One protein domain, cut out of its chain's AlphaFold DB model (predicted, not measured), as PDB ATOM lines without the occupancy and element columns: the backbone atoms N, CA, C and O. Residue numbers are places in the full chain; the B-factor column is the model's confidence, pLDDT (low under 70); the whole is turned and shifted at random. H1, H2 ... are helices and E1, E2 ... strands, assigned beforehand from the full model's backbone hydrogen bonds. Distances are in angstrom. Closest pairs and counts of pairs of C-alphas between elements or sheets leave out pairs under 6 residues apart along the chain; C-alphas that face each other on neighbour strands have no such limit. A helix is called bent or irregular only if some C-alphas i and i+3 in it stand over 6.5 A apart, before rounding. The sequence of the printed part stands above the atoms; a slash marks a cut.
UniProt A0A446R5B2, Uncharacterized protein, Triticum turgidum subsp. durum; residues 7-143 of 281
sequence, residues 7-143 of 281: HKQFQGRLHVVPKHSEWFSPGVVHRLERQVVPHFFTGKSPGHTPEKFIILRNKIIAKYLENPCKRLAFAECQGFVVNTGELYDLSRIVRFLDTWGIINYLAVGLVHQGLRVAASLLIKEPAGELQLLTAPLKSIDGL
ATOM      1  N   HIS A   7      33.424 -28.584 -50.327       89.44
ATOM      2  CA  HIS A   7      33.117 -27.168 -50.192       89.44
ATOM      3  C   HIS A   7      31.688 -27.020 -49.663       89.44
ATOM      4  O   HIS A   7      30.746 -27.567 -50.232       89.44
ATOM      5  N   LYS A   8      31.522 -26.301 -48.555       89.94
ATOM      6  CA  LYS A   8      30.229 -26.016 -47.927       89.94
ATOM      7  C   LYS A   8      30.089 -24.518 -47.696       89.94
ATOM      8  O   LYS A   8      31.079 -23.826 -47.480       89.94
ATOM      9  N   GLN A   9      28.854 -24.028 -47.690       89.56
ATOM     10  CA  GLN A   9      28.556 -22.649 -47.312       89.56
ATOM     11  C   GLN A   9      28.186 -22.587 -45.826       89.56
ATOM     12  O   GLN A   9      27.262 -23.267 -45.378       89.56
ATOM     13  N   PHE A  10      28.887 -21.757 -45.055       91.00
ATOM     14  CA  PHE A  10      28.617 -21.536 -43.634       91.00
ATOM     15  C   PHE A  10      28.523 -20.035 -43.350       91.00
ATOM     16  O   PHE A  10      29.520 -19.324 -43.419       91.00
ATOM     17  N   GLN A  11      27.320 -19.540 -43.034       88.88
ATOM     18  CA  GLN A  11      27.073 -18.123 -42.706       88.88
ATOM     19  C   GLN A  11      27.680 -17.129 -43.722       88.88
ATOM     20  O   GLN A  11      28.283 -16.129 -43.343       88.88
ATOM     21  N   GLY A  12      27.563 -17.416 -45.022       85.88
ATOM     22  CA  GLY A  12      28.117 -16.546 -46.066       85.88
ATOM     23  C   GLY A  12      29.608 -16.758 -46.367       85.88
ATOM     24  O   GLY A  12      30.133 -16.099 -47.257       85.88
ATOM     25  N   ARG A  13      30.292 -17.676 -45.670       88.06
ATOM     26  CA  ARG A  13      31.710 -18.003 -45.886       88.06
ATOM     27  C   ARG A  13      31.884 -19.408 -46.446       88.06
ATOM     28  O   ARG A  13      31.129 -20.321 -46.104       88.06
ATOM     29  N   LEU A  14      32.932 -19.582 -47.247       89.38
ATOM     30  CA  LEU A  14      33.354 -20.890 -47.728       89.38
ATOM     31  C   LEU A  14      33.970 -21.702 -46.580       89.38
ATOM     32  O   LEU A  14      34.912 -21.269 -45.918       89.38
ATOM     33  N   HIS A  15      33.442 -22.900 -46.362       93.06
ATOM     34  CA  HIS A  15      33.892 -23.853 -45.358       93.06
ATOM     35  C   HIS A  15      34.310 -25.149 -46.045       93.06
ATOM     36  O   HIS A  15      33.477 -25.875 -46.582       93.06
ATOM     37  N   VAL A  16      35.609 -25.439 -46.035       90.12
ATOM     38  CA  VAL A  16      36.149 -26.674 -46.612       90.12
ATOM     39  C   VAL A  16      36.331 -27.712 -45.507       90.12
ATOM     40  O   VAL A  16      36.987 -27.438 -44.502       90.12
ATOM     41  N   VAL A  17      35.777 -28.908 -45.705       90.81
ATOM     42  CA  VAL A  17      35.888 -30.047 -44.776       90.81
ATOM     43  C   VAL A  17      36.405 -31.300 -45.495       90.81
ATOM     44  O   VAL A  17      36.331 -31.375 -46.720       90.81
ATOM     45  N   PRO A  18      36.915 -32.322 -44.794       86.12
ATOM     46  CA  PRO A  18      37.216 -33.611 -45.410       86.12
ATOM     47  C   PRO A  18      35.992 -34.292 -46.033       86.12
ATOM     48  O   PRO A  18      34.880 -34.146 -45.533       86.12
ATOM     49  N   LYS A  19      36.210 -35.155 -47.037       83.19
ATOM     50  CA  LYS A  19      35.139 -35.972 -47.646       83.19
ATOM     51  C   LYS A  19      34.364 -36.818 -46.633       83.19
ATOM     52  O   LYS A  19      33.146 -36.865 -46.671       83.19
ATOM     53  N   HIS A  20      35.046 -37.423 -45.662       81.38
ATOM     54  CA  HIS A  20      34.374 -38.225 -44.634       81.38
ATOM     55  C   HIS A  20      33.479 -37.395 -43.688       81.38
ATOM     56  O   HIS A  20      32.705 -37.965 -42.924       81.38
ATOM     57  N   SER A  21      33.566 -36.063 -43.739       90.62
ATOM     58  CA  SER A  21      32.762 -35.120 -42.950       90.62
ATOM     59  C   SER A  21      31.651 -34.461 -43.765       90.62
ATOM     60  O   SER A  21      31.040 -33.489 -43.324       90.62
ATOM     61  N   GLU A  22      31.353 -34.998 -44.949       89.88
ATOM     62  CA  GLU A  22      30.285 -34.520 -45.827       89.88
ATOM     63  C   GLU A  22      28.902 -34.537 -45.162       89.88
ATOM     64  O   GLU A  22      28.095 -33.644 -45.413       89.88
ATOM     65  N   TRP A  23      28.667 -35.471 -44.239       92.06
ATOM     66  CA  TRP A  23      27.429 -35.570 -43.458       92.06
ATOM     67  C   TRP A  23      27.127 -34.319 -42.614       92.06
ATOM     68  O   TRP A  23      25.989 -34.125 -42.182       92.06
ATOM     69  N   PHE A  24      28.128 -33.478 -42.331       94.44
ATOM     70  CA  PHE A  24      27.958 -32.307 -41.480       94.44
ATOM     71  C   PHE A  24      27.104 -31.222 -42.156       94.44
ATOM     72  O   PHE A  24      27.358 -30.820 -43.299       94.44
ATOM     73  N   SER A  25      26.130 -30.696 -41.405       92.50
ATOM     74  CA  SER A  25      25.276 -29.574 -41.800       92.50
ATOM     75  C   SER A  25      25.093 -28.579 -40.642       92.50
ATOM     76  O   SER A  25      24.824 -28.992 -39.512       92.50
ATOM     77  N   PRO A  26      25.191 -27.257 -40.886       90.19
ATOM     78  CA  PRO A  26      25.077 -26.242 -39.838       90.19
ATOM     79  C   PRO A  26      23.650 -26.043 -39.307       90.19
ATOM     80  O   PRO A  26      23.490 -25.486 -38.219       90.19
ATOM     81  N   GLY A  27      22.626 -26.481 -40.047       89.69
ATOM     82  CA  GLY A  27      21.216 -26.304 -39.680       89.69
ATOM     83  C   GLY A  27      20.597 -27.483 -38.928       89.69
ATOM     84  O   GLY A  27      19.540 -27.336 -38.327       89.69
ATOM     85  N   VAL A  28      21.244 -28.652 -38.943       91.00
ATOM     86  CA  VAL A  28      20.690 -29.898 -38.393       91.00
ATOM     87  C   VAL A  28      21.705 -30.552 -37.456       91.00
ATOM     88  O   VAL A  28      22.911 -30.334 -37.576       91.00
ATOM     89  N   VAL A  29      21.215 -31.339 -36.496       91.50
ATOM     90  CA  VAL A  29      22.054 -32.184 -35.634       91.50
ATOM     91  C   VAL A  29      22.037 -33.614 -36.152       91.50
ATOM     92  O   VAL A  29      21.010 -34.298 -36.092       91.50
ATOM     93  N   HIS A  30      23.193 -34.086 -36.599       92.00
ATOM     94  CA  HIS A  30      23.387 -35.441 -37.096       92.00
ATOM     95  C   HIS A  30      23.469 -36.478 -35.960       92.00
ATOM     96  O   HIS A  30      23.796 -36.164 -34.811       92.00
ATOM     97  N   ARG A  31      23.226 -37.760 -36.269       89.62
ATOM     98  CA  ARG A  31      23.269 -38.857 -35.281       89.62
ATOM     99  C   ARG A  31      24.626 -38.971 -34.579       89.62
ATOM    100  O   ARG A  31      24.661 -39.262 -33.388       89.62
ATOM    101  N   LEU A  32      25.719 -38.716 -35.299       88.19
ATOM    102  CA  LEU A  32      27.075 -38.747 -34.738       88.19
ATOM    103  C   LEU A  32      27.267 -37.672 -33.663       88.19
ATOM    104  O   LEU A  32      27.830 -37.957 -32.614       88.19
ATOM    105  N   GLU A  33      26.728 -36.472 -33.868       91.50
ATOM    106  CA  GLU A  33      26.804 -35.382 -32.888       91.50
ATOM    107  C   GLU A  33      26.043 -35.724 -31.602       91.50
ATOM    108  O   GLU A  33      26.525 -35.472 -30.495       91.50
ATOM    109  N   ARG A  34      24.886 -36.385 -31.738       89.00
ATOM    110  CA  ARG A  34      24.072 -36.832 -30.597       89.00
ATOM    111  C   ARG A  34      24.801 -37.825 -29.697       89.00
ATOM    112  O   ARG A  34      24.550 -37.850 -28.499       89.00
ATOM    113  N   GLN A  35      25.702 -38.632 -30.253       83.06
ATOM    114  CA  GLN A  35      26.485 -39.602 -29.483       83.06
ATOM    115  C   GLN A  35      27.597 -38.942 -28.659       83.06
ATOM    116  O   GLN A  35      28.043 -39.512 -27.666       83.06
ATOM    117  N   VAL A  36      28.039 -37.741 -29.041       83.94
ATOM    118  CA  VAL A  36      29.152 -37.039 -28.388       83.94
ATOM    119  C   VAL A  36      28.701 -36.425 -27.072       83.94
ATOM    120  O   VAL A  36      29.371 -36.574 -26.055       83.94
ATOM    121  N   VAL A  37      27.564 -35.735 -27.084       85.00
ATOM    122  CA  VAL A  37      27.004 -35.048 -25.913       85.00
ATOM    123  C   VAL A  37      25.523 -35.412 -25.748       85.00
ATOM    124  O   VAL A  37      24.644 -34.571 -25.939       85.00
ATOM    125  N   PRO A  38      25.212 -36.681 -25.416       87.31
ATOM    126  CA  PRO A  38      23.842 -37.193 -25.434       87.31
ATOM    127  C   PRO A  38      22.899 -36.429 -24.502       87.31
ATOM    128  O   PRO A  38      21.714 -36.299 -24.803       87.31
ATOM    129  N   HIS A  39      23.405 -35.866 -23.402       87.50
ATOM    130  CA  HIS A  39      22.623 -35.103 -22.427       87.50
ATOM    131  C   HIS A  39      22.045 -33.786 -22.966       87.50
ATOM    132  O   HIS A  39      21.093 -33.280 -22.382       87.50
ATOM    133  N   PHE A  40      22.524 -33.261 -24.098       88.94
ATOM    134  CA  PHE A  40      21.847 -32.153 -24.791       88.94
ATOM    135  C   PHE A  40      20.558 -32.591 -25.503       88.94
ATOM    136  O   PHE A  40      19.754 -31.747 -25.889       88.94
ATOM    137  N   PHE A  41      20.346 -33.902 -25.680       89.06
ATOM    138  CA  PHE A  41      19.276 -34.461 -26.514       89.06
ATOM    139  C   PHE A  41      18.329 -35.402 -25.763       89.06
ATOM    140  O   PHE A  41      17.333 -35.835 -26.335       89.06
ATOM    141  N   THR A  42      18.607 -35.732 -24.498       86.25
ATOM    142  CA  THR A  42      17.738 -36.612 -23.695       86.25
ATOM    143  C   THR A  42      16.490 -35.914 -23.155       86.25
ATOM    144  O   THR A  42      15.587 -36.597 -22.681       86.25
ATOM    145  N   GLY A  43      16.450 -34.575 -23.163       82.69
ATOM    146  CA  GLY A  43      15.357 -33.779 -22.589       82.69
ATOM    147  C   GLY A  43      15.278 -33.807 -21.055       82.69
ATOM    148  O   GLY A  43      14.347 -33.252 -20.484       82.69
ATOM    149  N   LYS A  44      16.239 -34.448 -20.376       80.44
ATOM    150  CA  LYS A  44      16.233 -34.635 -18.911       80.44
ATOM    151  C   LYS A  44      17.026 -33.572 -18.149       80.44
ATOM    152  O   LYS A  44      16.880 -33.457 -16.937       80.44
ATOM    153  N   SER A  45      17.881 -32.826 -18.839       78.06
ATOM    154  CA  SER A  45      18.826 -31.878 -18.244       78.06
ATOM    155  C   SER A  45      18.337 -30.443 -18.463       78.06
ATOM    156  O   SER A  45      18.482 -29.922 -19.575       78.06
ATOM    157  N   PRO A  46      17.778 -29.768 -17.439       73.38
ATOM    158  CA  PRO A  46      17.385 -28.372 -17.573       73.38
ATOM    159  C   PRO A  46      18.621 -27.540 -17.928       73.38
ATOM    160  O   PRO A  46      19.668 -27.637 -17.289       73.38
ATOM    161  N   GLY A  47      18.527 -26.771 -19.010       80.31
ATOM    162  CA  GLY A  47      19.626 -25.941 -19.496       80.31
ATOM    163  C   GLY A  47      20.568 -26.590 -20.515       80.31
ATOM    164  O   GLY A  47      21.406 -25.855 -21.029       80.31
ATOM    165  N   HIS A  48      20.405 -27.870 -20.874       86.75
ATOM    166  CA  HIS A  48      21.122 -28.504 -21.993       86.75
ATOM    167  C   HIS A  48      20.114 -28.910 -23.067       86.75
ATOM    168  O   HIS A  48      19.462 -29.946 -22.954       86.75
ATOM    169  N   THR A  49      19.961 -28.060 -24.082       91.38
ATOM    170  CA  THR A  49      18.984 -28.254 -25.161       91.38
ATOM    171  C   THR A  49      19.677 -28.385 -26.519       91.38
ATOM    172  O   THR A  49      20.788 -27.862 -26.682       91.38
ATOM    173  N   PRO A  50      19.044 -29.028 -27.516       92.19
ATOM    174  CA  PRO A  50      19.613 -29.151 -28.857       92.19
ATOM    175  C   PRO A  50      19.994 -27.795 -29.469       92.19
ATOM    176  O   PRO A  50      21.025 -27.675 -30.128       92.19
ATOM    177  N   GLU A  51      19.218 -26.748 -29.193       93.38
ATOM    178  CA  GLU A  51      19.440 -25.390 -29.700       93.38
ATOM    179  C   GLU A  51      20.725 -24.797 -29.121       93.38
ATOM    180  O   GLU A  51      21.543 -24.248 -29.857       93.38
ATOM    181  N   LYS A  52      20.959 -24.965 -27.812       92.94
ATOM    182  CA  LYS A  52      22.209 -24.527 -27.174       92.94
ATOM    183  C   LYS A  52      23.422 -25.247 -27.752       92.94
ATOM    184  O   LYS A  52      24.452 -24.610 -27.963       92.94
ATOM    185  N   PHE A  53      23.296 -26.545 -28.038       94.31
ATOM    186  CA  PHE A  53      24.353 -27.299 -28.711       94.31
ATOM    187  C   PHE A  53      24.658 -26.719 -30.097       94.31
ATOM    188  O   PHE A  53      25.818 -26.424 -30.378       94.31
ATOM    189  N   ILE A  54      23.637 -26.502 -30.939       95.06
ATOM    190  CA  ILE A  54      23.809 -25.932 -32.288       95.06
ATOM    191  C   ILE A  54      24.471 -24.554 -32.208       95.06
ATOM    192  O   ILE A  54      25.427 -24.298 -32.939       95.06
ATOM    193  N   ILE A  55      24.003 -23.682 -31.308       94.88
ATOM    194  CA  ILE A  55      24.563 -22.338 -31.111       94.88
ATOM    195  C   ILE A  55      26.044 -22.426 -30.733       94.88
ATOM    196  O   ILE A  55      26.875 -21.763 -31.355       94.88
ATOM    197  N   LEU A  56      26.398 -23.262 -29.753       95.75
ATOM    198  CA  LEU A  56      27.780 -23.406 -29.295       95.75
ATOM    199  C   LEU A  56      28.686 -24.005 -30.379       95.75
ATOM    200  O   LEU A  56      29.758 -23.468 -30.656       95.75
ATOM    201  N   ARG A  57      28.234 -25.081 -31.034       96.69
ATOM    202  CA  ARG A  57      28.921 -25.731 -32.158       96.69
ATOM    203  C   ARG A  57      29.190 -24.737 -33.285       96.69
ATOM    204  O   ARG A  57      30.324 -24.612 -33.739       96.69
ATOM    205  N   ASN A  58      28.165 -24.002 -33.711       96.88
ATOM    206  CA  ASN A  58      28.277 -23.042 -34.803       96.88
ATOM    207  C   ASN A  58      29.156 -21.844 -34.414       96.88
ATOM    208  O   ASN A  58      29.882 -21.336 -35.263       96.88
ATOM    209  N   LYS A  59      29.173 -21.438 -33.137       97.12
ATOM    210  CA  LYS A  59      30.086 -20.404 -32.622       97.12
ATOM    211  C   LYS A  59      31.556 -20.829 -32.706       97.12
ATOM    212  O   LYS A  59      32.396 -20.020 -33.090       97.12
ATOM    213  N   ILE A  60      31.871 -22.094 -32.407       97.56
ATOM    214  CA  ILE A  60      33.229 -22.653 -32.569       97.56
ATOM    215  C   ILE A  60      33.651 -22.634 -34.041       97.56
ATOM    216  O   ILE A  60      34.755 -22.198 -34.361       97.56
ATOM    217  N   ILE A  61      32.765 -23.070 -34.937       97.12
ATOM    218  CA  ILE A  61      33.046 -23.105 -36.377       97.12
ATOM    219  C   ILE A  61      33.230 -21.686 -36.921       97.12
ATOM    220  O   ILE A  61      34.216 -21.423 -37.601       97.12
ATOM    221  N   ALA A  62      32.348 -20.753 -36.558       96.75
ATOM    222  CA  ALA A  62      32.474 -19.348 -36.936       96.75
ATOM    223  C   ALA A  62      33.819 -18.760 -36.485       96.75
ATOM    224  O   ALA A  62      34.483 -18.093 -37.276       96.75
ATOM    225  N   LYS A  63      34.263 -19.076 -35.258       96.19
ATOM    226  CA  LYS A  63      35.565 -18.638 -34.738       96.19
ATOM    227  C   LYS A  63      36.734 -19.188 -35.553       96.19
ATOM    228  O   LYS A  63      37.674 -18.455 -35.834       96.19
ATOM    229  N   TYR A  64      36.675 -20.460 -35.946       94.88
ATOM    230  CA  TYR A  64      37.678 -21.061 -36.828       94.88
ATOM    231  C   TYR A  64      37.703 -20.370 -38.201       94.88
ATOM    232  O   TYR A  64      38.769 -20.029 -38.710       94.88
ATOM    233  N   LEU A  65      36.528 -20.088 -38.768       94.12
ATOM    234  CA  LEU A  65      36.385 -19.444 -40.075       94.12
ATOM    235  C   LEU A  65      36.774 -17.954 -40.094       94.12
ATOM    236  O   LEU A  65      36.725 -17.333 -41.155       94.12
ATOM    237  N   GLU A  66      37.145 -17.347 -38.962       92.56
ATOM    238  CA  GLU A  66      37.813 -16.035 -38.940       92.56
ATOM    239  C   GLU A  66      39.250 -16.117 -39.469       92.56
ATOM    240  O   GLU A  66      39.722 -15.171 -40.092       92.56
ATOM    241  N   ASN A  67      39.941 -17.237 -39.236       89.06
ATOM    242  CA  ASN A  67      41.287 -17.483 -39.749       89.06
ATOM    243  C   ASN A  67      41.507 -18.995 -39.962       89.06
ATOM    244  O   ASN A  67      42.131 -19.646 -39.119       89.06
ATOM    245  N   PRO A  68      41.021 -19.564 -41.086       87.12
ATOM    246  CA  PRO A  68      41.084 -21.005 -41.351       87.12
ATOM    247  C   PRO A  68      42.505 -21.587 -41.409       87.12
ATOM    248  O   PRO A  68      42.680 -22.793 -41.213       87.12
ATOM    249  N   CYS A  69      43.505 -20.736 -41.674       81.69
ATOM    250  CA  CYS A  69      44.924 -21.088 -41.750       81.69
ATOM    251  C   CYS A  69      45.552 -21.294 -40.367       81.69
ATOM    252  O   CYS A  69      46.567 -21.982 -40.243       81.69
ATOM    253  N   LYS A  70      44.965 -20.699 -39.319       85.62
ATOM    254  CA  LYS A  70      45.418 -20.828 -37.934       85.62
ATOM    255  C   LYS A  70      44.632 -21.936 -37.236       85.62
ATOM    256  O   LYS A  70      43.405 -21.966 -37.265       85.62
ATOM    257  N   ARG A  71      45.342 -22.834 -36.551       86.75
ATOM    258  CA  ARG A  71      44.709 -23.867 -35.722       86.75
ATOM    259  C   ARG A  71      43.993 -23.212 -34.538       86.75
ATOM    260  O   ARG A  71      44.643 -22.572 -33.718       86.75
ATOM    261  N   LEU A  72      42.684 -23.423 -34.444       92.56
ATOM    262  CA  LEU A  72      41.852 -23.055 -33.305       92.56
ATOM    263  C   LEU A  72      42.058 -24.067 -32.171       92.56
ATOM    264  O   LEU A  72      41.738 -25.253 -32.315       92.56
ATOM    265  N   ALA A  73      42.593 -23.603 -31.043       89.12
ATOM    266  CA  ALA A  73      42.798 -24.405 -29.839       89.12
ATOM    267  C   ALA A  73      41.641 -24.249 -28.838       89.12
ATOM    268  O   ALA A  73      40.962 -23.226 -28.796       89.12
ATOM    269  N   PHE A  74      41.462 -25.234 -27.948       91.12
ATOM    270  CA  PHE A  74      40.439 -25.178 -26.890       91.12
ATOM    271  C   PHE A  74      40.536 -23.910 -26.026       91.12
ATOM    272  O   PHE A  74      39.507 -23.343 -25.672       91.12
ATOM    273  N   ALA A  75      41.757 -23.447 -25.729       90.25
ATOM    274  CA  ALA A  75      41.997 -22.230 -24.952       90.25
ATOM    275  C   ALA A  75      41.306 -20.994 -25.558       90.25
ATOM    276  O   ALA A  75      40.780 -20.164 -24.826       90.25
ATOM    277  N   GLU A  76      41.229 -20.912 -26.888       94.25
ATOM    278  CA  GLU A  76      40.578 -19.807 -27.603       94.25
ATOM    279  C   GLU A  76      39.041 -19.896 -27.562       94.25
ATOM    280  O   GLU A  76      38.359 -18.919 -27.868       94.25
ATOM    281  N   CYS A  77      38.479 -21.045 -27.172       95.19
ATOM    282  CA  CYS A  77      37.035 -21.261 -27.067       95.19
ATOM    283  C   CYS A  77      36.498 -21.138 -25.635       95.19
ATOM    284  O   CYS A  77      35.284 -21.056 -25.464       95.19
ATOM    285  N   GLN A  78      37.355 -21.135 -24.604       93.00
ATOM    286  CA  GLN A  78      36.927 -21.201 -23.195       93.00
ATOM    287  C   GLN A  78      35.933 -20.098 -22.814       93.00
ATOM    288  O   GLN A  78      34.972 -20.365 -22.103       93.00
ATOM    289  N   GLY A  79      36.104 -18.888 -23.358       92.81
ATOM    290  CA  GLY A  79      35.205 -17.754 -23.118       92.81
ATOM    291  C   GLY A  79      33.812 -17.878 -23.753       92.81
ATOM    292  O   GLY A  79      33.021 -16.941 -23.678       92.81
ATOM    293  N   PHE A  80      33.489 -18.988 -24.423       93.44
ATOM    294  CA  PHE A  80      32.156 -19.202 -24.995       93.44
ATOM    295  C   PHE A  80      31.131 -19.679 -23.979       93.44
ATOM    296  O   PHE A  80      29.937 -19.542 -24.246       93.44
ATOM    297  N   VAL A  81      31.594 -20.210 -22.852       91.56
ATOM    298  CA  VAL A  81      30.772 -20.726 -21.763       91.56
ATOM    299  C   VAL A  81      31.210 -20.077 -20.456       91.56
ATOM    300  O   VAL A  81      32.369 -19.696 -20.301       91.56
ATOM    301  N   VAL A  82      30.273 -19.922 -19.524       85.62
ATOM    302  CA  VAL A  82      30.528 -19.238 -18.244       85.62
ATOM    303  C   VAL A  82      30.768 -20.249 -17.121       85.62
ATOM    304  O   VAL A  82      31.568 -20.012 -16.221       85.62
ATOM    305  N   ASN A  83      30.091 -21.396 -17.181       84.12
ATOM    306  CA  ASN A  83      30.083 -22.380 -16.106       84.12
ATOM    307  C   ASN A  83      31.186 -23.429 -16.283       84.12
ATOM    308  O   ASN A  83      31.367 -23.980 -17.368       84.12
ATOM    309  N   THR A  84      31.840 -23.819 -15.187       78.75
ATOM    310  CA  THR A  84      32.874 -24.870 -15.198       78.75
ATOM    311  C   THR A  84      32.350 -26.215 -15.713       78.75
ATOM    312  O   THR A  84      33.081 -26.943 -16.380       78.75
ATOM    313  N   GLY A  85      31.074 -26.536 -15.466       77.94
ATOM    314  CA  GLY A  85      30.437 -27.745 -16.007       77.94
ATOM    315  C   GLY A  85      30.322 -27.737 -17.537       77.94
ATOM    316  O   GLY A  85      30.533 -28.765 -18.175       77.94
ATOM    317  N   GLU A  86      30.089 -26.568 -18.134       86.12
ATOM    318  CA  GLU A  86      29.966 -26.401 -19.587       86.12
ATOM    319  C   GLU A  86      31.332 -26.425 -20.292       86.12
ATOM    320  O   GLU A  86      31.403 -26.749 -21.476       86.12
ATOM    321  N   LEU A  87      32.436 -26.145 -19.580       89.81
ATOM    322  CA  LEU A  87      33.792 -26.240 -20.139       89.81
ATOM    323  C   LEU A  87      34.141 -27.669 -20.569       89.81
ATOM    324  O   LEU A  87      34.855 -27.859 -21.557       89.81
ATOM    325  N   TYR A  88      33.638 -28.676 -19.852       88.81
ATOM    326  CA  TYR A  88      33.868 -30.075 -20.203       88.81
ATOM    327  C   TYR A  88      33.117 -30.469 -21.481       88.81
ATOM    328  O   TYR A  88      33.689 -31.100 -22.373       88.81
ATOM    329  N   ASP A  89      31.868 -30.026 -21.618       90.88
ATOM    330  CA  ASP A  89      31.092 -30.224 -22.841       90.88
ATOM    331  C   ASP A  89      31.689 -29.466 -24.021       90.88
ATOM    332  O   ASP A  89      31.870 -30.046 -25.092       90.88
ATOM    333  N   LEU A  90      32.096 -28.214 -23.808       94.00
ATOM    334  CA  LEU A  90      32.824 -27.426 -24.795       94.00
ATOM    335  C   LEU A  90      34.083 -28.162 -25.266       94.00
ATOM    336  O   LEU A  90      34.299 -28.294 -26.468       94.00
ATOM    337  N   SER A  91      34.896 -28.677 -24.339       89.38
ATOM    338  CA  SER A  91      36.105 -29.440 -24.668       89.38
ATOM    339  C   SER A  91      35.778 -30.657 -25.532       89.38
ATOM    340  O   SER A  91      36.439 -30.911 -26.545       89.38
ATOM    341  N   ARG A  92      34.704 -31.377 -25.190       90.06
ATOM    342  CA  ARG A  92      34.257 -32.548 -25.944       90.06
ATOM    343  C   ARG A  92      33.803 -32.187 -27.359       90.06
ATOM    344  O   ARG A  92      34.161 -32.907 -28.293       90.06
ATOM    345  N   ILE A  93      33.070 -31.084 -27.519       94.12
ATOM    346  CA  ILE A  93      32.597 -30.578 -28.815       94.12
ATOM    347  C   ILE A  93      33.777 -30.108 -29.670       94.12
ATOM    348  O   ILE A  93      33.899 -30.538 -30.813       94.12
ATOM    349  N   VAL A  94      34.683 -29.291 -29.122       92.88
ATOM    350  CA  VAL A  94      35.875 -28.801 -29.839       92.88
ATOM    351  C   VAL A  94      36.727 -29.973 -30.326       92.88
ATOM    352  O   VAL A  94      37.089 -30.024 -31.501       92.88
ATOM    353  N   ARG A  95      36.991 -30.960 -29.460       86.44
ATOM    354  CA  ARG A  95      37.745 -32.163 -29.839       86.44
ATOM    355  C   ARG A  95      37.027 -32.960 -30.925       86.44
ATOM    356  O   ARG A  95      37.676 -33.417 -31.859       86.44
ATOM    357  N   PHE A  96      35.710 -33.131 -30.824       90.88
ATOM    358  CA  PHE A  96      34.928 -33.822 -31.848       90.88
ATOM    359  C   PHE A  96      35.043 -33.127 -33.211       90.88
ATOM    360  O   PHE A  96      35.418 -33.775 -34.186       90.88
ATOM    361  N   LEU A  97      34.816 -31.812 -33.269       93.75
ATOM    362  CA  LEU A  97      34.911 -31.038 -34.508       93.75
ATOM    363  C   LEU A  97      36.324 -31.069 -35.111       93.75
ATOM    364  O   LEU A  97      36.457 -31.195 -36.325       93.75
ATOM    365  N   ASP A  98      37.373 -30.990 -34.283       87.50
ATOM    366  CA  ASP A  98      38.776 -31.079 -34.728       87.50
ATOM    367  C   ASP A  98      39.132 -32.486 -35.229       87.50
ATOM    368  O   ASP A  98      39.897 -32.639 -36.178       87.50
ATOM    369  N   THR A  99      38.565 -33.534 -34.627       82.44
ATOM    370  CA  THR A  99      38.831 -34.919 -35.048       82.44
ATOM    371  C   THR A  99      38.190 -35.229 -36.399       82.44
ATOM    372  O   THR A  99      38.831 -35.853 -37.238       82.44
ATOM    373  N   TRP A 100      36.975 -34.730 -36.644       87.25
ATOM    374  CA  TRP A 100      36.306 -34.821 -37.948       87.25
ATOM    375  C   TRP A 100      36.836 -33.798 -38.969       87.25
ATOM    376  O   TRP A 100      36.339 -33.726 -40.088       87.25
ATOM    377  N   GLY A 101      37.807 -32.950 -38.618       88.56
ATOM    378  CA  GLY A 101      38.275 -31.891 -39.518       88.56
ATOM    379  C   GLY A 101      37.166 -30.911 -39.929       88.56
ATOM    380  O   GLY A 101      37.254 -30.270 -40.969       88.56
ATOM    381  N   ILE A 102      36.096 -30.793 -39.139       93.56
ATOM    382  CA  ILE A 102      35.084 -29.746 -39.335       93.56
ATOM    383  C   ILE A 102      35.701 -28.392 -38.960       93.56
ATOM    384  O   ILE A 102      35.392 -27.373 -39.570       93.56
ATOM    385  N   ILE A 103      36.622 -28.382 -37.998       93.56
ATOM    386  CA  ILE A 103      37.548 -27.271 -37.761       93.56
ATOM    387  C   ILE A 103      38.980 -27.734 -38.018       93.56
ATOM    388  O   ILE A 103      39.265 -28.930 -38.000       93.56
ATOM    389  N   ASN A 104      39.889 -26.781 -38.226       91.06
ATOM    390  CA  ASN A 104      41.330 -27.010 -38.381       91.06
ATOM    391  C   ASN A 104      41.754 -27.873 -39.583       91.06
ATOM    392  O   ASN A 104      42.898 -28.320 -39.617       91.06
ATOM    393  N   TYR A 105      40.885 -28.088 -40.577       88.44
ATOM    394  CA  TYR A 105      41.238 -28.853 -41.779       88.44
ATOM    395  C   TYR A 105      42.293 -28.154 -42.643       88.44
ATOM    396  O   TYR A 105      43.197 -28.803 -43.160       88.44
ATOM    397  N   LEU A 106      42.191 -26.825 -42.758       83.50
ATOM    398  CA  LEU A 106      43.091 -25.982 -43.553       83.50
ATOM    399  C   LEU A 106      44.252 -25.395 -42.738       83.50
ATOM    400  O   LEU A 106      45.070 -24.650 -43.275       83.50
ATOM    401  N   ALA A 107      44.314 -25.675 -41.432       82.12
ATOM    402  CA  ALA A 107      45.302 -25.056 -40.564       82.12
ATOM    403  C   ALA A 107      46.709 -25.597 -40.869       82.12
ATOM    404  O   ALA A 107      46.963 -26.798 -40.754       82.12
ATOM    405  N   VAL A 108      47.635 -24.706 -41.228       64.44
ATOM    406  CA  VAL A 108      49.022 -25.060 -41.554       64.44
ATOM    407  C   VAL A 108      49.846 -25.042 -40.268       64.44
ATOM    408  O   VAL A 108      50.062 -23.991 -39.672       64.44
ATOM    409  N   GLY A 109      50.308 -26.210 -39.821       54.81
ATOM    410  CA  GLY A 109      51.203 -26.319 -38.666       54.81
ATOM    411  C   GLY A 109      50.959 -27.569 -37.824       54.81
ATOM    412  O   GLY A 109      49.847 -27.817 -37.366       54.81
ATOM    413  N   LEU A 110      52.041 -28.322 -37.599       41.75
ATOM    414  CA  LEU A 110      52.133 -29.562 -36.819       41.75
ATOM    415  C   LEU A 110      51.342 -30.749 -37.385       41.75
ATOM    416  O   LEU A 110      50.389 -31.274 -36.810       41.75
ATOM    417  N   VAL A 111      51.915 -31.307 -38.450       42.59
ATOM    418  CA  VAL A 111      52.128 -32.758 -38.470       42.59
ATOM    419  C   VAL A 111      52.732 -33.127 -37.100       42.59
ATOM    420  O   VAL A 111      53.796 -32.611 -36.767       42.59
ATOM    421  N   HIS A 112      52.052 -33.985 -36.332       41.12
ATOM    422  CA  HIS A 112      52.408 -34.507 -34.993       41.12
ATOM    423  C   HIS A 112      51.872 -33.755 -33.757       41.12
ATOM    424  O   HIS A 112      52.619 -33.136 -33.011       41.12
ATOM    425  N   GLN A 113      50.599 -33.990 -33.420       35.16
ATOM    426  CA  GLN A 113      50.252 -34.481 -32.075       35.16
ATOM    427  C   GLN A 113      48.886 -35.168 -32.128       35.16
ATOM    428  O   GLN A 113      47.832 -34.538 -32.110       35.16
ATOM    429  N   GLY A 114      48.927 -36.484 -32.311       35.25
ATOM    430  CA  GLY A 114      47.748 -37.293 -32.601       35.25
ATOM    431  C   GLY A 114      48.015 -38.467 -33.533       35.25
ATOM    432  O   GLY A 114      47.061 -39.074 -33.997       35.25
ATOM    433  N   LEU A 115      49.281 -38.832 -33.779       37.66
ATOM    434  CA  LEU A 115      49.611 -40.213 -34.116       37.66
ATOM    435  C   LEU A 115      49.276 -41.066 -32.875       37.66
ATOM    436  O   LEU A 115      50.151 -41.528 -32.151       37.66
ATOM    437  N   ARG A 116      47.989 -41.307 -32.615       41.19
ATOM    438  CA  ARG A 116      47.635 -42.684 -32.322       41.19
ATOM    439  C   ARG A 116      47.673 -43.336 -33.691       41.19
ATOM    440  O   ARG A 116      46.654 -43.451 -34.357       41.19
ATOM    441  N   VAL A 117      48.877 -43.761 -34.103       38.84
ATOM    442  CA  VAL A 117      48.965 -45.041 -34.807       38.84
ATOM    443  C   VAL A 117      47.994 -45.902 -34.029       38.84
ATOM    444  O   VAL A 117      48.133 -45.990 -32.802       38.84
ATOM    445  N   ALA A 118      46.937 -46.385 -34.671       40.94
ATOM    446  CA  ALA A 118      46.196 -47.483 -34.103       40.94
ATOM    447  C   ALA A 118      47.263 -48.560 -33.910       40.94
ATOM    448  O   ALA A 118      47.628 -49.237 -34.867       40.94
ATOM    449  N   ALA A 119      47.886 -48.585 -32.724       43.09
ATOM    450  CA  ALA A 119      48.798 -49.624 -32.309       43.09
ATOM    451  C   ALA A 119      48.006 -50.872 -32.615       43.09
ATOM    452  O   ALA A 119      46.890 -50.980 -32.098       43.09
ATOM    453  N   SER A 120      48.498 -51.630 -33.598       51.53
ATOM    454  CA  SER A 120      47.741 -52.611 -34.357       51.53
ATOM    455  C   SER A 120      46.731 -53.259 -33.430       51.53
ATOM    456  O   SER A 120      47.117 -53.996 -32.528       51.53
ATOM    457  N   LEU A 121      45.443 -52.910 -33.576       56.66
ATOM    458  CA  LEU A 121      44.411 -53.425 -32.667       56.66
ATOM    459  C   LEU A 121      44.351 -54.956 -32.747       56.66
ATOM    460  O   LEU A 121      43.719 -55.584 -31.918       56.66
ATOM    461  N   LEU A 122      45.017 -55.533 -33.745       55.25
ATOM    462  CA  LEU A 122      45.274 -56.941 -33.930       55.25
ATOM    463  C   LEU A 122      46.565 -57.345 -33.205       55.25
ATOM    464  O   LEU A 122      47.670 -57.038 -33.659       55.25
ATOM    465  N   ILE A 123      46.414 -58.079 -32.107       69.94
ATOM    466  CA  ILE A 123      47.495 -58.866 -31.515       69.94
ATOM    467  C   ILE A 123      47.453 -60.247 -32.166       69.94
ATOM    468  O   ILE A 123      46.405 -60.890 -32.195       69.94
ATOM    469  N   LYS A 124      48.589 -60.711 -32.691       68.94
ATOM    470  CA  LYS A 124      48.729 -62.104 -33.116       68.94
ATOM    471  C   LYS A 124      49.149 -62.938 -31.914       68.94
ATOM    472  O   LYS A 124      50.261 -62.784 -31.412       68.94
ATOM    473  N   GLU A 125      48.250 -63.792 -31.456       69.75
ATOM    474  CA  GLU A 125      48.528 -64.783 -30.423       69.75
ATOM    475  C   GLU A 125      49.552 -65.808 -30.945       69.75
ATOM    476  O   GLU A 125      49.596 -66.095 -32.148       69.75
ATOM    477  N   PRO A 126      50.371 -66.412 -30.067       68.69
ATOM    478  CA  PRO A 126      51.361 -67.416 -30.461       68.69
ATOM    479  C   PRO A 126      50.745 -68.664 -31.122       68.69
ATOM    480  O   PRO A 126      51.441 -69.370 -31.846       68.69
ATOM    481  N   ALA A 127      49.441 -68.905 -30.946       74.81
ATOM    482  CA  ALA A 127      48.683 -69.957 -31.630       74.81
ATOM    483  C   ALA A 127      48.330 -69.632 -33.100       74.81
ATOM    484  O   ALA A 127      47.761 -70.467 -33.798       74.81
ATOM    485  N   GLY A 128      48.661 -68.431 -33.589       75.19
ATOM    486  CA  GLY A 128      48.372 -67.986 -34.956       75.19
ATOM    487  C   GLY A 128      47.042 -67.249 -35.126       75.19
ATOM    488  O   GLY A 128      46.767 -66.765 -36.222       75.19
ATOM    489  N   GLU A 129      46.255 -67.114 -34.060       63.38
ATOM    490  CA  GLU A 129      44.967 -66.418 -34.060       63.38
ATOM    491  C   GLU A 129      45.150 -64.898 -33.886       63.38
ATOM    492  O   GLU A 129      46.044 -64.438 -33.173       63.38
ATOM    493  N   LEU A 130      44.330 -64.097 -34.572       70.06
ATOM    494  CA  LEU A 130      44.358 -62.634 -34.477       70.06
ATOM    495  C   LEU A 130      43.273 -62.168 -33.499       70.06
ATOM    496  O   LEU A 130      42.088 -62.348 -33.766       70.06
ATOM    497  N   GLN A 131      43.661 -61.527 -32.396       59.94
ATOM    498  CA  GLN A 131      42.733 -60.921 -31.440       59.94
ATOM    499  C   GLN A 131      42.625 -59.413 -31.643       59.94
ATOM    500  O   GLN A 131      43.627 -58.699 -31.633       59.94
ATOM    501  N   LEU A 132      41.387 -58.926 -31.771       61.91
ATOM    502  CA  LEU A 132      41.075 -57.501 -31.826       61.91
ATOM    503  C   LEU A 132      40.907 -56.922 -30.411       61.91
ATOM    504  O   LEU A 132      39.970 -57.266 -29.687       61.91
ATOM    505  N   LEU A 133      41.756 -55.968 -30.040       61.91
ATOM    506  CA  LEU A 133      41.619 -55.162 -28.833       61.91
ATOM    507  C   LEU A 133      40.409 -54.232 -28.967       61.91
ATOM    508  O   LEU A 133      40.478 -53.151 -29.547       61.91
ATOM    509  N   THR A 134      39.284 -54.646 -28.389       58.00
ATOM    510  CA  THR A 134      38.029 -53.874 -28.389       58.00
ATOM    511  C   THR A 134      37.935 -52.857 -27.250       58.00
ATOM    512  O   THR A 134      37.069 -51.985 -27.275       58.00
ATOM    513  N   ALA A 135      38.823 -52.910 -26.250       54.69
ATOM    514  CA  ALA A 135      38.810 -51.970 -25.126       54.69
ATOM    515  C   ALA A 135      38.991 -50.488 -25.545       54.69
ATOM    516  O   ALA A 135      38.228 -49.653 -25.053       54.69
ATOM    517  N   PRO A 136      39.887 -50.135 -26.494       49.22
ATOM    518  CA  PRO A 136      39.984 -48.774 -27.036       49.22
ATOM    519  C   PRO A 136      38.735 -48.320 -27.811       49.22
ATOM    520  O   PRO A 136      38.452 -47.125 -27.853       49.22
ATOM    521  N   LEU A 137      37.961 -49.260 -28.373       50.66
ATOM    522  CA  LEU A 137      36.750 -48.994 -29.169       50.66
ATOM    523  C   LEU A 137      35.536 -48.578 -28.326       50.66
ATOM    524  O   LEU A 137      34.550 -48.085 -28.862       50.66
ATOM    525  N   LYS A 138      35.602 -48.751 -27.000       51.38
ATOM    526  CA  LYS A 138      34.542 -48.336 -26.064       51.38
ATOM    527  C   LYS A 138      34.595 -46.842 -25.722       51.38
ATOM    528  O   LYS A 138      33.627 -46.308 -25.187       51.38
ATOM    529  N   SER A 139      35.716 -46.175 -26.006       51.31
ATOM    530  CA  SER A 139      35.871 -44.724 -25.865       51.31
ATOM    531  C   SER A 139      35.475 -44.021 -27.164       51.31
ATOM    532  O   SER A 139      35.641 -44.568 -28.252       51.31
ATOM    533  N   ILE A 140      35.045 -42.762 -27.067       54.69
ATOM    534  CA  ILE A 140      34.872 -41.869 -28.223       54.69
ATOM    535  C   ILE A 140      36.130 -41.791 -29.105       54.69
ATOM    536  O   ILE A 140      36.021 -41.561 -30.305       54.69
ATOM    537  N   ASP A 141      37.311 -42.022 -28.527       47.78
ATOM    538  CA  ASP A 141      38.579 -42.069 -29.260       47.78
ATOM    539  C   ASP A 141      38.688 -43.286 -30.192       47.78
ATOM    540  O   ASP A 141      39.462 -43.243 -31.139       47.78
ATOM    541  N   GLY A 142      37.916 -44.352 -29.961       48.28
ATOM    542  CA  GLY A 142      37.861 -45.532 -30.822       48.28
ATOM    543  C   GLY A 142      36.761 -45.494 -31.888       48.28
ATOM    544  O   GLY A 142      36.815 -46.272 -32.834       48.28
ATOM    545  N   LEU A 143      35.796 -44.571 -31.777       51.09
ATOM    546  CA  LEU A 143      34.784 -44.311 -32.815       51.09
ATOM    547  C   LEU A 143      35.321 -43.441 -33.961       51.09
ATOM    548  O   LEU A 143      34.685 -43.344 -35.008       51.09
TER     549      LEU A 143
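This is residues 7 to 143 of the 281 residues of an uncharacterized protein of Triticum turgidum subsp. durum (UniProt A0A446R5B2). A small body, in which the long helices H2 and H4 cross and the short H3 packs on H4, has a long thin arm sticking out of it, with the small hairpin E3 and E4 at its far end. A second hairpin, E1 and E2, lies at one side of the body, and the last printed residues fold back from the arm toward it. The printed part has 137 residues, with the order E1, E2, H1, H2, H3, H4, E3, E4; each sheet is one antiparallel pair, and under half of the residues are in named elements, of mixed class. The whole is only just loose, close to compact, with a radius of gyration of the C-alphas of 17.4 A and spans of 57 by 40 by 27 A.

E1, residues 7 to 10, begins with C-alpha 7 at (33.117, -27.168, -50.192) and is 9.7 A long; E2, residues 13 to 17, is 12.8 A. H1 is residues 31 to 36, 9.2 A; H2 is residues 50 to 64, 21.3 A; H3 is residues 74 to 80, 10.4 A. H4, residues 84 to 99, is 23.0 A and ends at C-alpha 99, (38.831, -34.919, -35.048). E3 is residues 122 to 124, 6.3 A, and E4 is residues 130 to 132, 6.6 A, ending at (41.075, -57.501, -31.826).

The hairpin E1 and E2 is antiparallel at 133 degrees, with N 8 and O 15 within hydrogen-bond range at 2.8 A. E1 is apart from H2, but only just, the closest C-alphas being 8.0 A apart. H4 is the hub, and helix packing is mostly crossed. H4 touches H3 at a steep tilt of 50 degrees, opposite ways, the closest C-alphas being those of Phe 74 and Ser 91, 6.5 A. With residues 90 to 94 alone it touches H2 at a steep tilt of 60 degrees, the same way; the closest C-alphas are those of Arg 57 and Ile 93, 6.9 A. H1 and H4 only just touch, with 3 pairs of C-alphas within 8 A, the closest those of Val 36 and Arg 92, 7.2 A. H2 and H3 also only just touch, with 3 such pairs, closest at Ile 60 and Cys 77, 6.8 A. H1 and H2 are near each other, with 5 pairs of C-alphas within 10 A. The hairpin E3 and E4 is antiparallel at 149 degrees, with N 131 and O 123 within hydrogen-bond range at 2.8 A; both strands are apart from H1, H2 and H3. Every O i to N i+4 pair is within range in H2, against 10 of 12 in H4, 1 of 2 in H1 and 1 of 3 in H3, where 2 of 4 O i to N i+3 pairs are. H3 is irregular, with C-alphas 76 and 79 7.3 A apart.

The two C-alphas farthest apart are those of Gly 12 and Ala 127, 59.0 A. The printed part has no cut. The long links are E2 to H1, H1 to H2, and H4 to E3 with 22 residues. Mean pLDDT of the printed part is 80.1, and residues 108 to 126, 129 and 131 to 143 are under 70.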